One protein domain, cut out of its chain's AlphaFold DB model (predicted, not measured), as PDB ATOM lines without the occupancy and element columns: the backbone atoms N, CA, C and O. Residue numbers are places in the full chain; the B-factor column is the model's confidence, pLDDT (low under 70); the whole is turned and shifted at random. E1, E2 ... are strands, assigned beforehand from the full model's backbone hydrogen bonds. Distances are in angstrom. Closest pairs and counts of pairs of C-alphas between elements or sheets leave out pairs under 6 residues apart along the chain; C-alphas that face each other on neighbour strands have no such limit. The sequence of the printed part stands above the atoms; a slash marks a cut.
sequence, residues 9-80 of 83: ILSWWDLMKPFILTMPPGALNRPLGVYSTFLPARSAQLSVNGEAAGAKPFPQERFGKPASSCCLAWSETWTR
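Overview. This is residues 9 to 80 of the 83 residues of an uncharacterized protein of Betaproteobacteria bacterium (UniProt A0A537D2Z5). A long, sharply bent strand, E3, is the spine of a twisted four-stranded sheet, with E1 along one arm of the bend and E2 and E6 on either side of the other arm. The small hairpin of E4 and E5 covers part of this sheet near the bend, and the two sheets make a small sandwich, only partly face to face. The printed part has 72 residues with no named helix and six named strands, E1 to E6 in order along the chain; the class is all strand, and the neighbour strands are antiparallel. The whole is loose, with a radius of gyration of the C-alphas of 14.3 A, and elongated, spanning 42 by 25 by 20 A.

Arrangement. E1, residues 9 to 15, is the antiparallel neighbour of E3, residues 33 to 48, beside its residues 41 to 47; N 11 and O 45 are 2.9 A apart, within hydrogen-bond range. E2, residues 19 to 23, forms a hairpin with E3, and N 21 and O 36 are within hydrogen-bond range at 2.8 A. E1 and E2 lie on one side of E3; E6, residues 71 to 79, lies on the other side, antiparallel to E3, with N 37 and O 74 at 2.8 A, within hydrogen-bond range. The pairing is staggered, and E3 bends by 92 degrees at residue 42. E4, residues 59 to 62, and E5, residues 65 to 68, form a hairpin, with N 62 and O 65 within hydrogen-bond range at 2.9 A. This sheet and the branched sheet of E1, E2, E3 and E6 form a sandwich, two sheets face to face, their facing parts 9.2 A centre to centre and their best planes 26 degrees apart. The closest C-alphas of E3 and E5 are those of Pro 40 and Ala 67, 5.5 A apart. E1 and E6 are only just apart, their closest C-alphas 8.4 A from each other.

Along the chain. E1 begins at C-alpha 9 (45.574, 91.592, -5.087) and is 17.5 A long; E2 is 13.0 A. E3, 33.4 A, ends at C-alpha 48 (48.724, 97.443, -5.485). E4 is 10.0 A and E5 9.9 A long. E6, 21.4 A, bends by 68 degrees at residue 75 and ends at C-alpha 79 (29.632, 85.468, 20.945).

Size, cuts and confidence. The two C-alphas farthest apart, those of Gly 26 and Gly 50, are 42.0 A apart. The printed part has no cut and no long link; E2 to E3 and E3 to E4 are short links, the other three tight. The mean pLDDT of the printed part is 95.6, and no printed residue is under 70.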
ATOM      1  N   ILE A   9      45.528  93.057  -5.053       94.88
ATOM      2  CA  ILE A   9      45.574  91.592  -5.087       94.88
ATOM      3  C   ILE A   9      46.260  91.102  -3.819       94.88
ATOM      4  O   ILE A   9      47.379  91.497  -3.495       94.88
ATOM      5  N   LEU A  10      45.581  90.205  -3.111       95.88
ATOM      6  CA  LEU A  10      46.122  89.502  -1.959       95.88
ATOM      7  C   LEU A  10      46.187  88.015  -2.287       95.88
ATOM      8  O   LEU A  10      45.166  87.392  -2.578       95.88
ATOM      9  N   SER A  11      47.387  87.455  -2.238       96.00
ATOM     10  CA  SER A  11      47.637  86.043  -2.515       96.00
ATOM     11  C   SER A  11      48.240  85.372  -1.292       96.00
ATOM     12  O   SER A  11      49.139  85.928  -0.667       96.00
ATOM     13  N   TRP A  12      47.782  84.159  -0.985       97.50
ATOM     14  CA  TRP A  12      48.342  83.283   0.045       97.50
ATOM     15  C   TRP A  12      48.587  81.907  -0.561       97.50
ATOM     16  O   TRP A  12      47.743  81.394  -1.295       97.50
ATOM     17  N   TRP A  13      49.729  81.301  -0.257       97.56
ATOM     18  CA  TRP A  13      50.078  79.954  -0.706       97.56
ATOM     19  C   TRP A  13      51.024  79.291   0.294       97.56
ATOM     20  O   TRP A  13      51.464  79.921   1.257       97.56
ATOM     21  N   ASP A  14      51.317  78.007   0.075       97.44
ATOM     22  CA  ASP A  14      52.038  77.182   1.053       97.44
ATOM     23  C   ASP A  14      51.301  77.192   2.408       97.44
ATOM     24  O   ASP A  14      51.759  77.715   3.429       97.44
ATOM     25  N   LEU A  15      50.054  76.712   2.351       97.50
ATOM     26  CA  LEU A  15      49.123  76.729   3.470       97.50
ATOM     27  C   LEU A  15      49.569  75.754   4.563       97.50
ATOM     28  O   LEU A  15      49.947  74.611   4.308       97.50
ATOM     29  N   MET A  16      49.478  76.212   5.805       97.19
ATOM     30  CA  MET A  16      49.771  75.426   6.996       97.19
ATOM     31  C   MET A  16      48.513  74.707   7.492       97.19
ATOM     32  O   MET A  16      47.399  74.974   7.047       97.19
ATOM     33  N   LYS A  17      48.686  73.795   8.455       96.81
ATOM     34  CA  LYS A  17      47.568  73.060   9.057       96.81
ATOM     35  C   LYS A  17      46.573  74.036   9.713       96.81
ATOM     36  O   LYS A  17      46.973  74.741  10.644       96.81
ATOM     37  N   PRO A  18      45.297  74.058   9.289       96.44
ATOM     38  CA  PRO A  18      44.303  74.915   9.914       96.44
ATOM     39  C   PRO A  18      43.973  74.473  11.342       96.44
ATOM     40  O   PRO A  18      44.113  73.303  11.713       96.44
ATOM     41  N   PHE A  19      43.511  75.424  12.147       96.12
ATOM     42  CA  PHE A  19      43.069  75.189  13.517       96.12
ATOM     43  C   PHE A  19      41.962  76.158  13.924       96.12
ATOM     44  O   PHE A  19      41.833  77.247  13.371       96.12
ATOM     45  N   ILE A  20      41.174  75.771  14.926       95.69
ATOM     46  CA  ILE A  20      40.142  76.642  15.486       95.69
ATOM     47  C   ILE A  20      40.757  77.526  16.568       95.69
ATOM     48  O   ILE A  20      41.310  77.035  17.552       95.69
ATOM     49  N   LEU A  21      40.637  78.835  16.380       94.44
ATOM     50  CA  LEU A  21      40.762  79.821  17.437       94.44
ATOM     51  C   LEU A  21      39.458  79.844  18.235       94.44
ATOM     52  O   LEU A  21      38.380  80.008  17.668       94.44
ATOM     53  N   THR A  22      39.562  79.728  19.554       94.81
ATOM     54  CA  THR A  22      38.461  79.979  20.483       94.81
ATOM     55  C   THR A  22      38.912  80.981  21.529       94.81
ATOM     56  O   THR A  22      39.853  80.725  22.277       94.81
ATOM     57  N   MET A  23      38.231  82.120  21.584       94.88
ATOM     58  CA  MET A  23      38.395  83.107  22.642       94.88
ATOM     59  C   MET A  23      37.044  83.330  23.314       94.88
ATOM     60  O   MET A  23      36.102  83.727  22.628       94.88
ATOM     61  N   PRO A  24      36.909  83.080  24.625       95.25
ATOM     62  CA  PRO A  24      35.671  83.385  25.322       95.25
ATOM     63  C   PRO A  24      35.496  84.907  25.477       95.25
ATOM     64  O   PRO A  24      36.492  85.641  25.478       95.25
ATOM     65  N   PRO A  25      34.255  85.398  25.649       96.69
ATOM     66  CA  PRO A  25      34.024  86.777  26.069       96.69
ATOM     67  C   PRO A  25      34.817  87.109  27.342       96.69
ATOM     68  O   PRO A  25      34.930  86.278  28.241       96.69
ATOM     69  N   GLY A  26      35.380  88.313  27.414       94.62
ATOM     70  CA  GLY A  26      36.238  88.776  28.510       94.62
ATOM     71  C   GLY A  26      37.724  88.449  28.333       94.62
ATOM     72  O   GLY A  26      38.569  89.102  28.948       94.62
ATOM     73  N   ALA A  27      38.084  87.500  27.465       93.50
ATOM     74  CA  ALA A  27      39.489  87.205  27.208       93.50
ATOM     75  C   ALA A  27      40.196  88.402  26.545       93.50
ATOM     76  O   ALA A  27      39.648  89.050  25.653       93.50
ATOM     77  N   LEU A  28      41.423  88.697  26.987       90.62
ATOM     78  CA  LEU A  28      42.205  89.867  26.550       90.62
ATOM     79  C   LEU A  28      41.453  91.207  26.715       90.62
ATOM     80  O   LEU A  28      41.600  92.099  25.880       90.62
ATOM     81  N   ASN A  29      40.623  91.343  27.759       93.38
ATOM     82  CA  ASN A  29      39.761  92.510  27.994       93.38
ATOM     83  C   ASN A  29      38.827  92.845  26.812       93.38
ATOM     84  O   ASN A  29      38.455  94.002  26.609       93.38
ATOM     85  N   ARG A  30      38.427  91.841  26.016       92.31
ATOM     86  CA  ARG A  30      37.472  92.017  24.913       92.31
ATOM     87  C   ARG A  30      36.046  91.666  25.348       92.31
ATOM     88  O   ARG A  30      35.850  90.620  25.957       92.31
ATOM     89  N   PRO A  31      35.027  92.477  25.001       94.69
ATOM     90  CA  PRO A  31      33.647  92.247  25.444       94.69
ATOM     91  C   PRO A  31      32.977  91.041  24.772       94.69
ATOM     92  O   PRO A  31      32.031  90.477  25.315       94.69
ATOM     93  N   LEU A  32      33.454  90.646  23.591       96.50
ATOM     94  CA  LEU A  32      32.928  89.524  22.820       96.50
ATOM     95  C   LEU A  32      33.942  88.386  22.773       96.50
ATOM     96  O   LEU A  32      35.151  88.614  22.758       96.50
ATOM     97  N   GLY A  33      33.419  87.168  22.707       96.56
ATOM     98  CA  GLY A  33      34.178  85.990  22.322       96.56
ATOM     99  C   GLY A  33      34.160  85.798  20.810       96.56
ATOM    100  O   GLY A  33      33.316  86.362  20.111       96.56
ATOM    101  N   VAL A  34      35.056  84.957  20.309       96.25
ATOM    102  CA  VAL A  34      35.123  84.591  18.893       96.25
ATOM    103  C   VAL A  34      35.536  83.133  18.724       96.25
ATOM    104  O   VAL A  34      36.423  82.632  19.418       96.25
ATOM    105  N   TYR A  35      34.894  82.476  17.766       95.81
ATOM    106  CA  TYR A  35      35.326  81.213  17.184       95.81
ATOM    107  C   TYR A  35      35.701  81.488  15.732       95.81
ATOM    108  O   TYR A  35      34.909  82.088  15.010       95.81
ATOM    109  N   SER A  36      36.897  81.093  15.309       96.50
ATOM    110  CA  SER A  36      37.382  81.346  13.949       96.50
ATOM    111  C   SER A  36      38.255  80.197  13.476       96.50
ATOM    112  O   SER A  36      39.068  79.679  14.242       96.50
ATOM    113  N   THR A  37      38.109  79.792  12.219       96.75
ATOM    114  CA  THR A  37      39.043  78.856  11.588       96.75
ATOM    115  C   THR A  37      40.229  79.646  11.070       96.75
ATOM    116  O   THR A  37      40.109  80.411  10.115       96.75
ATOM    117  N   PHE A  38      41.386  79.461  11.693       96.75
ATOM    118  CA  PHE A  38      42.634  80.044  11.229       96.75
ATOM    119  C   PHE A  38      43.309  79.092  10.250       96.75
ATOM    120  O   PHE A  38      43.551  77.926  10.566       96.75
ATOM    121  N   LEU A  39      43.637  79.615   9.072       97.12
ATOM    122  CA  LEU A  39      44.402  78.955   8.022       97.12
ATOM    123  C   LEU A  39      45.666  79.792   7.757       97.12
ATOM    124  O   LEU A  39      45.636  80.726   6.949       97.12
ATOM    125  N   PRO A  40      46.765  79.528   8.489       97.81
ATOM    126  CA  PRO A  40      48.025  80.230   8.282       97.81
ATOM    127  C   PRO A  40      48.658  79.840   6.944       97.81
ATOM    128  O   PRO A  40      48.442  78.735   6.448       97.81
ATOM    129  N   ALA A  41      49.489  80.717   6.392       97.81
ATOM    130  CA  ALA A  41      50.271  80.445   5.188       97.81
ATOM    131  C   ALA A  41      51.747  80.747   5.451       97.81
ATOM    132  O   ALA A  41      52.068  81.626   6.245       97.81
ATOM    133  N   ARG A  42      52.679  80.049   4.808       97.56
ATOM    134  CA  ARG A  42      54.106  80.417   4.899       97.56
ATOM    135  C   ARG A  42      54.463  81.538   3.935       97.56
ATOM    136  O   ARG A  42      55.449  82.235   4.154       97.56
ATOM    137  N   SER A  43      53.649  81.714   2.899       97.75
ATOM    138  CA  SER A  43      53.895  82.669   1.837       97.75
ATOM    139  C   SER A  43      52.640  83.474   1.516       97.75
ATOM    140  O   SER A  43      51.519  82.967   1.533       97.75
ATOM    141  N   ALA A  44      52.843  84.758   1.246       97.62
ATOM    142  CA  ALA A  44      51.806  85.671   0.812       97.62
ATOM    143  C   ALA A  44      52.427  86.830   0.029       97.62
ATOM    144  O   ALA A  44      53.606  87.141   0.206       97.62
ATOM    145  N   GLN A  45      51.618  87.477  -0.804       97.00
ATOM    146  CA  GLN A  45      51.975  88.689  -1.534       97.00
ATOM    147  C   GLN A  45      50.781  89.639  -1.552       97.00
ATOM    148  O   GLN A  45      49.641  89.218  -1.743       97.00
ATOM    149  N   LEU A  46      51.084  90.920  -1.366       95.62
ATOM    150  CA  LEU A  46      50.201  92.039  -1.656       95.62
ATOM    151  C   LEU A  46      50.732  92.716  -2.919       95.62
ATOM    152  O   LEU A  46      51.923  93.028  -2.971       95.62
ATOM    153  N   SER A  47      49.866  92.973  -3.893       95.44
ATOM    154  CA  SER A  47      50.143  93.940  -4.950       95.44
ATOM    155  C   SER A  47      49.105  95.054  -4.957       95.44
ATOM    156  O   SER A  47      47.930  94.829  -4.655       95.44
ATOM    157  N   VAL A  48      49.565  96.262  -5.280       94.12
ATOM    158  CA  VAL A  48      48.724  97.443  -5.485       94.12
ATOM    159  C   VAL A  48      49.039  97.985  -6.870       94.12
ATOM    160  O   VAL A  48      50.190  98.306  -7.149       94.12
ATOM    161  N   ASN A  49      48.040  98.055  -7.748       93.19
ATOM    162  CA  ASN A  49      48.197  98.560  -9.119       93.19
ATOM    163  C   ASN A  49      49.340  97.872  -9.893       93.19
ATOM    164  O   ASN A  49      50.118  98.518 -10.594       93.19
ATOM    165  N   GLY A  50      49.460  96.549  -9.732       92.38
ATOM    166  CA  GLY A  50      50.501  95.726 -10.358       92.38
ATOM    167  C   GLY A  50      51.868  95.742  -9.658       92.38
ATOM    168  O   GLY A  50      52.709  94.899  -9.967       92.38
ATOM    169  N   GLU A  51      52.098  96.628  -8.686       96.00
ATOM    170  CA  GLU A  51      53.352  96.686  -7.932       96.00
ATOM    171  C   GLU A  51      53.293  95.775  -6.702       96.00
ATOM    172  O   GLU A  51      52.449  95.942  -5.818       96.00
ATOM    173  N   ALA A  52      54.186  94.785  -6.641       96.12
ATOM    174  CA  ALA A  52      54.267  93.852  -5.523       96.12
ATOM    175  C   ALA A  52      55.027  94.459  -4.335       96.12
ATOM    176  O   ALA A  52      56.156  94.931  -4.472       96.12
ATOM    177  N   ALA A  53      54.443  94.368  -3.140       96.00
ATOM    178  CA  ALA A  53      55.103  94.778  -1.908       96.00
ATOM    179  C   ALA A  53      56.332  93.896  -1.607       96.00
ATOM    180  O   ALA A  53      56.287  92.673  -1.745       96.00
ATOM    181  N   GLY A  54      57.423  94.510  -1.136       96.31
ATOM    182  CA  GLY A  54      58.682  93.807  -0.837       96.31
ATOM    183  C   GLY A  54      58.721  93.063   0.506       96.31
ATOM    184  O   GLY A  54      59.656  92.304   0.766       96.31
ATOM    185  N   ALA A  55      57.731  93.278   1.376       94.94
ATOM    186  CA  ALA A  55      57.663  92.622   2.678       94.94
ATOM    187  C   ALA A  55      57.354  91.124   2.534       94.94
ATOM    188  O   ALA A  55      56.583  90.712   1.668       94.94
ATOM    189  N   LYS A  56      57.927  90.304   3.423       95.12
ATOM    190  CA  LYS A  56      57.717  88.851   3.445       95.12
ATOM    191  C   LYS A  56      57.063  88.407   4.753       95.12
ATOM    192  O   LYS A  56      57.378  88.974   5.803       95.12
ATOM    193  N   PRO A  57      56.193  87.381   4.721       96.94
ATOM    194  CA  PRO A  57      55.727  86.739   5.940       96.94
ATOM    195  C   PRO A  57      56.887  86.182   6.762       96.94
ATOM    196  O   PRO A  57      57.919  85.788   6.217       96.94
ATOM    197  N   PHE A  58      56.696  86.111   8.073       97.00
ATOM    198  CA  PHE A  58      57.662  85.521   8.990       97.00
ATOM    199  C   PHE A  58      56.978  84.526   9.934       97.00
ATOM    200  O   PHE A  58      55.788  84.686  10.229       97.00
ATOM    201  N   PRO A  59      57.693  83.483  10.396       97.38
ATOM    202  CA  PRO A  59      57.140  82.501  11.320       97.38
ATOM    203  C   PRO A  59      56.664  83.144  12.622       97.38
ATOM    204  O   PRO A  59      57.306  84.046  13.157       97.38
ATOM    205  N   GLN A  60      55.542  82.655  13.139       96.25
ATOM    206  CA  GLN A  60      54.986  83.070  14.422       96.25
ATOM    207  C   GLN A  60      54.351  81.870  15.119       96.25
ATOM    208  O   GLN A  60      54.035  80.861  14.492       96.25
ATOM    209  N   GLU A  61      54.108  81.999  16.415       94.69
ATOM    210  CA  GLU A  61      53.235  81.086  17.137       94.69
ATOM    211  C   GLU A  61      51.902  81.779  17.420       94.69
ATOM    212  O   GLU A  61      51.858  82.953  17.797       94.69
ATOM    213  N   ARG A  62      50.797  81.058  17.232       91.38
ATOM    214  CA  ARG A  62      49.461  81.511  17.615       91.38
ATOM    215  C   ARG A  62      48.795  80.422  18.440       91.38
ATOM    216  O   ARG A  62      48.565  79.328  17.938       91.38
ATOM    217  N   PHE A  63      48.464  80.733  19.693       88.44
ATOM    218  CA  PHE A  63      47.746  79.825  20.600       88.44
ATOM    219  C   PHE A  63      48.420  78.448  20.757       88.44
ATOM    220  O   PHE A  63      47.751  77.417  20.659       88.44
ATOM    221  N   GLY A  64      49.744  78.406  20.951       91.88
ATOM    222  CA  GLY A  64      50.471  77.140  21.098       91.88
ATOM    223  C   GLY A  64      50.676  76.379  19.788       91.88
ATOM    224  O   GLY A  64      51.075  75.216  19.815       91.88
ATOM    225  N   LYS A  65      50.332  76.970  18.636       93.62
ATOM    226  CA  LYS A  65      50.396  76.313  17.326       93.62
ATOM    227  C   LYS A  65      51.334  77.066  16.383       93.62
ATOM    228  O   LYS A  65      51.273  78.299  16.329       93.62
ATOM    229  N   PRO A  66      52.154  76.345  15.593       95.38
ATOM    230  CA  PRO A  66      52.928  76.951  14.519       95.38
ATOM    231  C   PRO A  66      52.022  77.711  13.546       95.38
ATOM    232  O   PRO A  66      51.025  77.173  13.062       95.38
ATOM    233  N   ALA A  67      52.389  78.951  13.248       96.56
ATOM    234  CA  ALA A  67      51.688  79.849  12.345       96.56
ATOM    235  C   ALA A  67      52.700  80.784  11.649       96.56
ATOM    236  O   ALA A  67      53.909  80.533  11.617       96.56
ATOM    237  N   SER A  68      52.207  81.879  11.084       97.12
ATOM    238  CA  SER A  68      53.020  82.955  10.530       97.12
ATOM    239  C   SER A  68      52.319  84.300  10.729       97.12
ATOM    240  O   SER A  68      51.172  84.364  11.192       97.12
ATOM    241  N   SER A  69      52.994  85.375  10.334       96.31
ATOM    242  CA  SER A  69      52.409  86.712  10.265       96.31
ATOM    243  C   SER A  69      51.313  86.867   9.198       96.31
ATOM    244  O   SER A  69      50.621  87.884   9.214       96.31
ATOM    245  N   CYS A  70      51.094  85.883   8.314       96.81
ATOM    246  CA  CYS A  70      49.985  85.877   7.357       96.81
ATOM    247  C   CYS A  70      49.019  84.699   7.603       96.81
ATOM    248  O   CYS A  70      49.371  83.521   7.569       96.81
ATOM    249  N   CYS A  71      47.752  85.024   7.864       96.00
ATOM    250  CA  CYS A  71      46.733  84.040   8.216       96.00
ATOM    251  C   CYS A  71      45.371  84.474   7.689       96.00
ATOM    252  O   CYS A  71      44.969  85.620   7.889       96.00
ATOM    253  N   LEU A  72      44.653  83.536   7.078       96.06
ATOM    254  CA  LEU A  72      43.243  83.697   6.750       96.06
ATOM    255  C   LEU A  72      42.404  83.307   7.971       96.06
ATOM    256  O   LEU A  72      42.666  82.282   8.600       96.06
ATOM    257  N   ALA A  73      41.421  84.135   8.313       95.56
ATOM    258  CA  ALA A  73      40.450  83.880   9.373       95.56
ATOM    259  C   ALA A  73      39.081  83.649   8.729       95.56
ATOM    260  O   ALA A  73      38.542  84.544   8.079       95.56
ATOM    261  N   TRP A  74      38.562  82.428   8.829       94.62
ATOM    262  CA  TRP A  74      37.341  81.989   8.151       94.62
ATOM    263  C   TRP A  74      36.257  81.594   9.151       94.62
ATOM    264  O   TRP A  74      36.544  81.120  10.252       94.62
ATOM    265  N   SER A  75      35.000  81.749   8.728       94.94
ATOM    266  CA  SER A  75      33.814  81.347   9.498       94.94
ATOM    267  C   SER A  75      33.767  81.957  10.905       94.94
ATOM    268  O   SER A  75      33.453  81.271  11.877       94.94
ATOM    269  N   GLU A  76      34.092  83.248  11.022       95.56
ATOM    270  CA  GLU A  76      34.094  83.934  12.314       95.56
ATOM    271  C   GLU A  76      32.695  84.016  12.921       95.56
ATOM    272  O   GLU A  76      31.787  84.636  12.368       95.56
ATOM    273  N   THR A  77      32.541  83.419  14.102       95.75
ATOM    274  CA  THR A  77      31.325  83.502  14.912       95.75
ATOM    275  C   THR A  77      31.625  84.262  16.193       95.75
ATOM    276  O   THR A  77      32.405  83.809  17.033       95.75
ATOM    277  N   TRP A  78      30.979  85.413  16.353       96.44
ATOM    278  CA  TRP A  78      31.133  86.283  17.513       96.44
ATOM    279  C   TRP A  78      30.081  85.953  18.570       96.44
ATOM    280  O   TRP A  78      28.904  85.781  18.258       96.44
ATOM    281  N   THR A  79      30.502  85.863  19.830       96.31
ATOM    282  CA  THR A  79      29.632  85.468  20.945       96.31
ATOM    283  C   THR A  79      29.623  86.517  22.049       96.31
ATOM    284  O   THR A  79      30.613  87.207  22.285       96.31
ATOM    285  N   ARG A  80      28.482  86.661  22.726       96.31
ATOM    286  CA  ARG A  80      28.328  87.513  23.913       96.31
ATOM    287  C   ARG A  80      28.518  86.676  25.184       96.31
ATOM    288  O   ARG A  80      28.353  85.455  25.116       96.31
TER     289      ARG A  80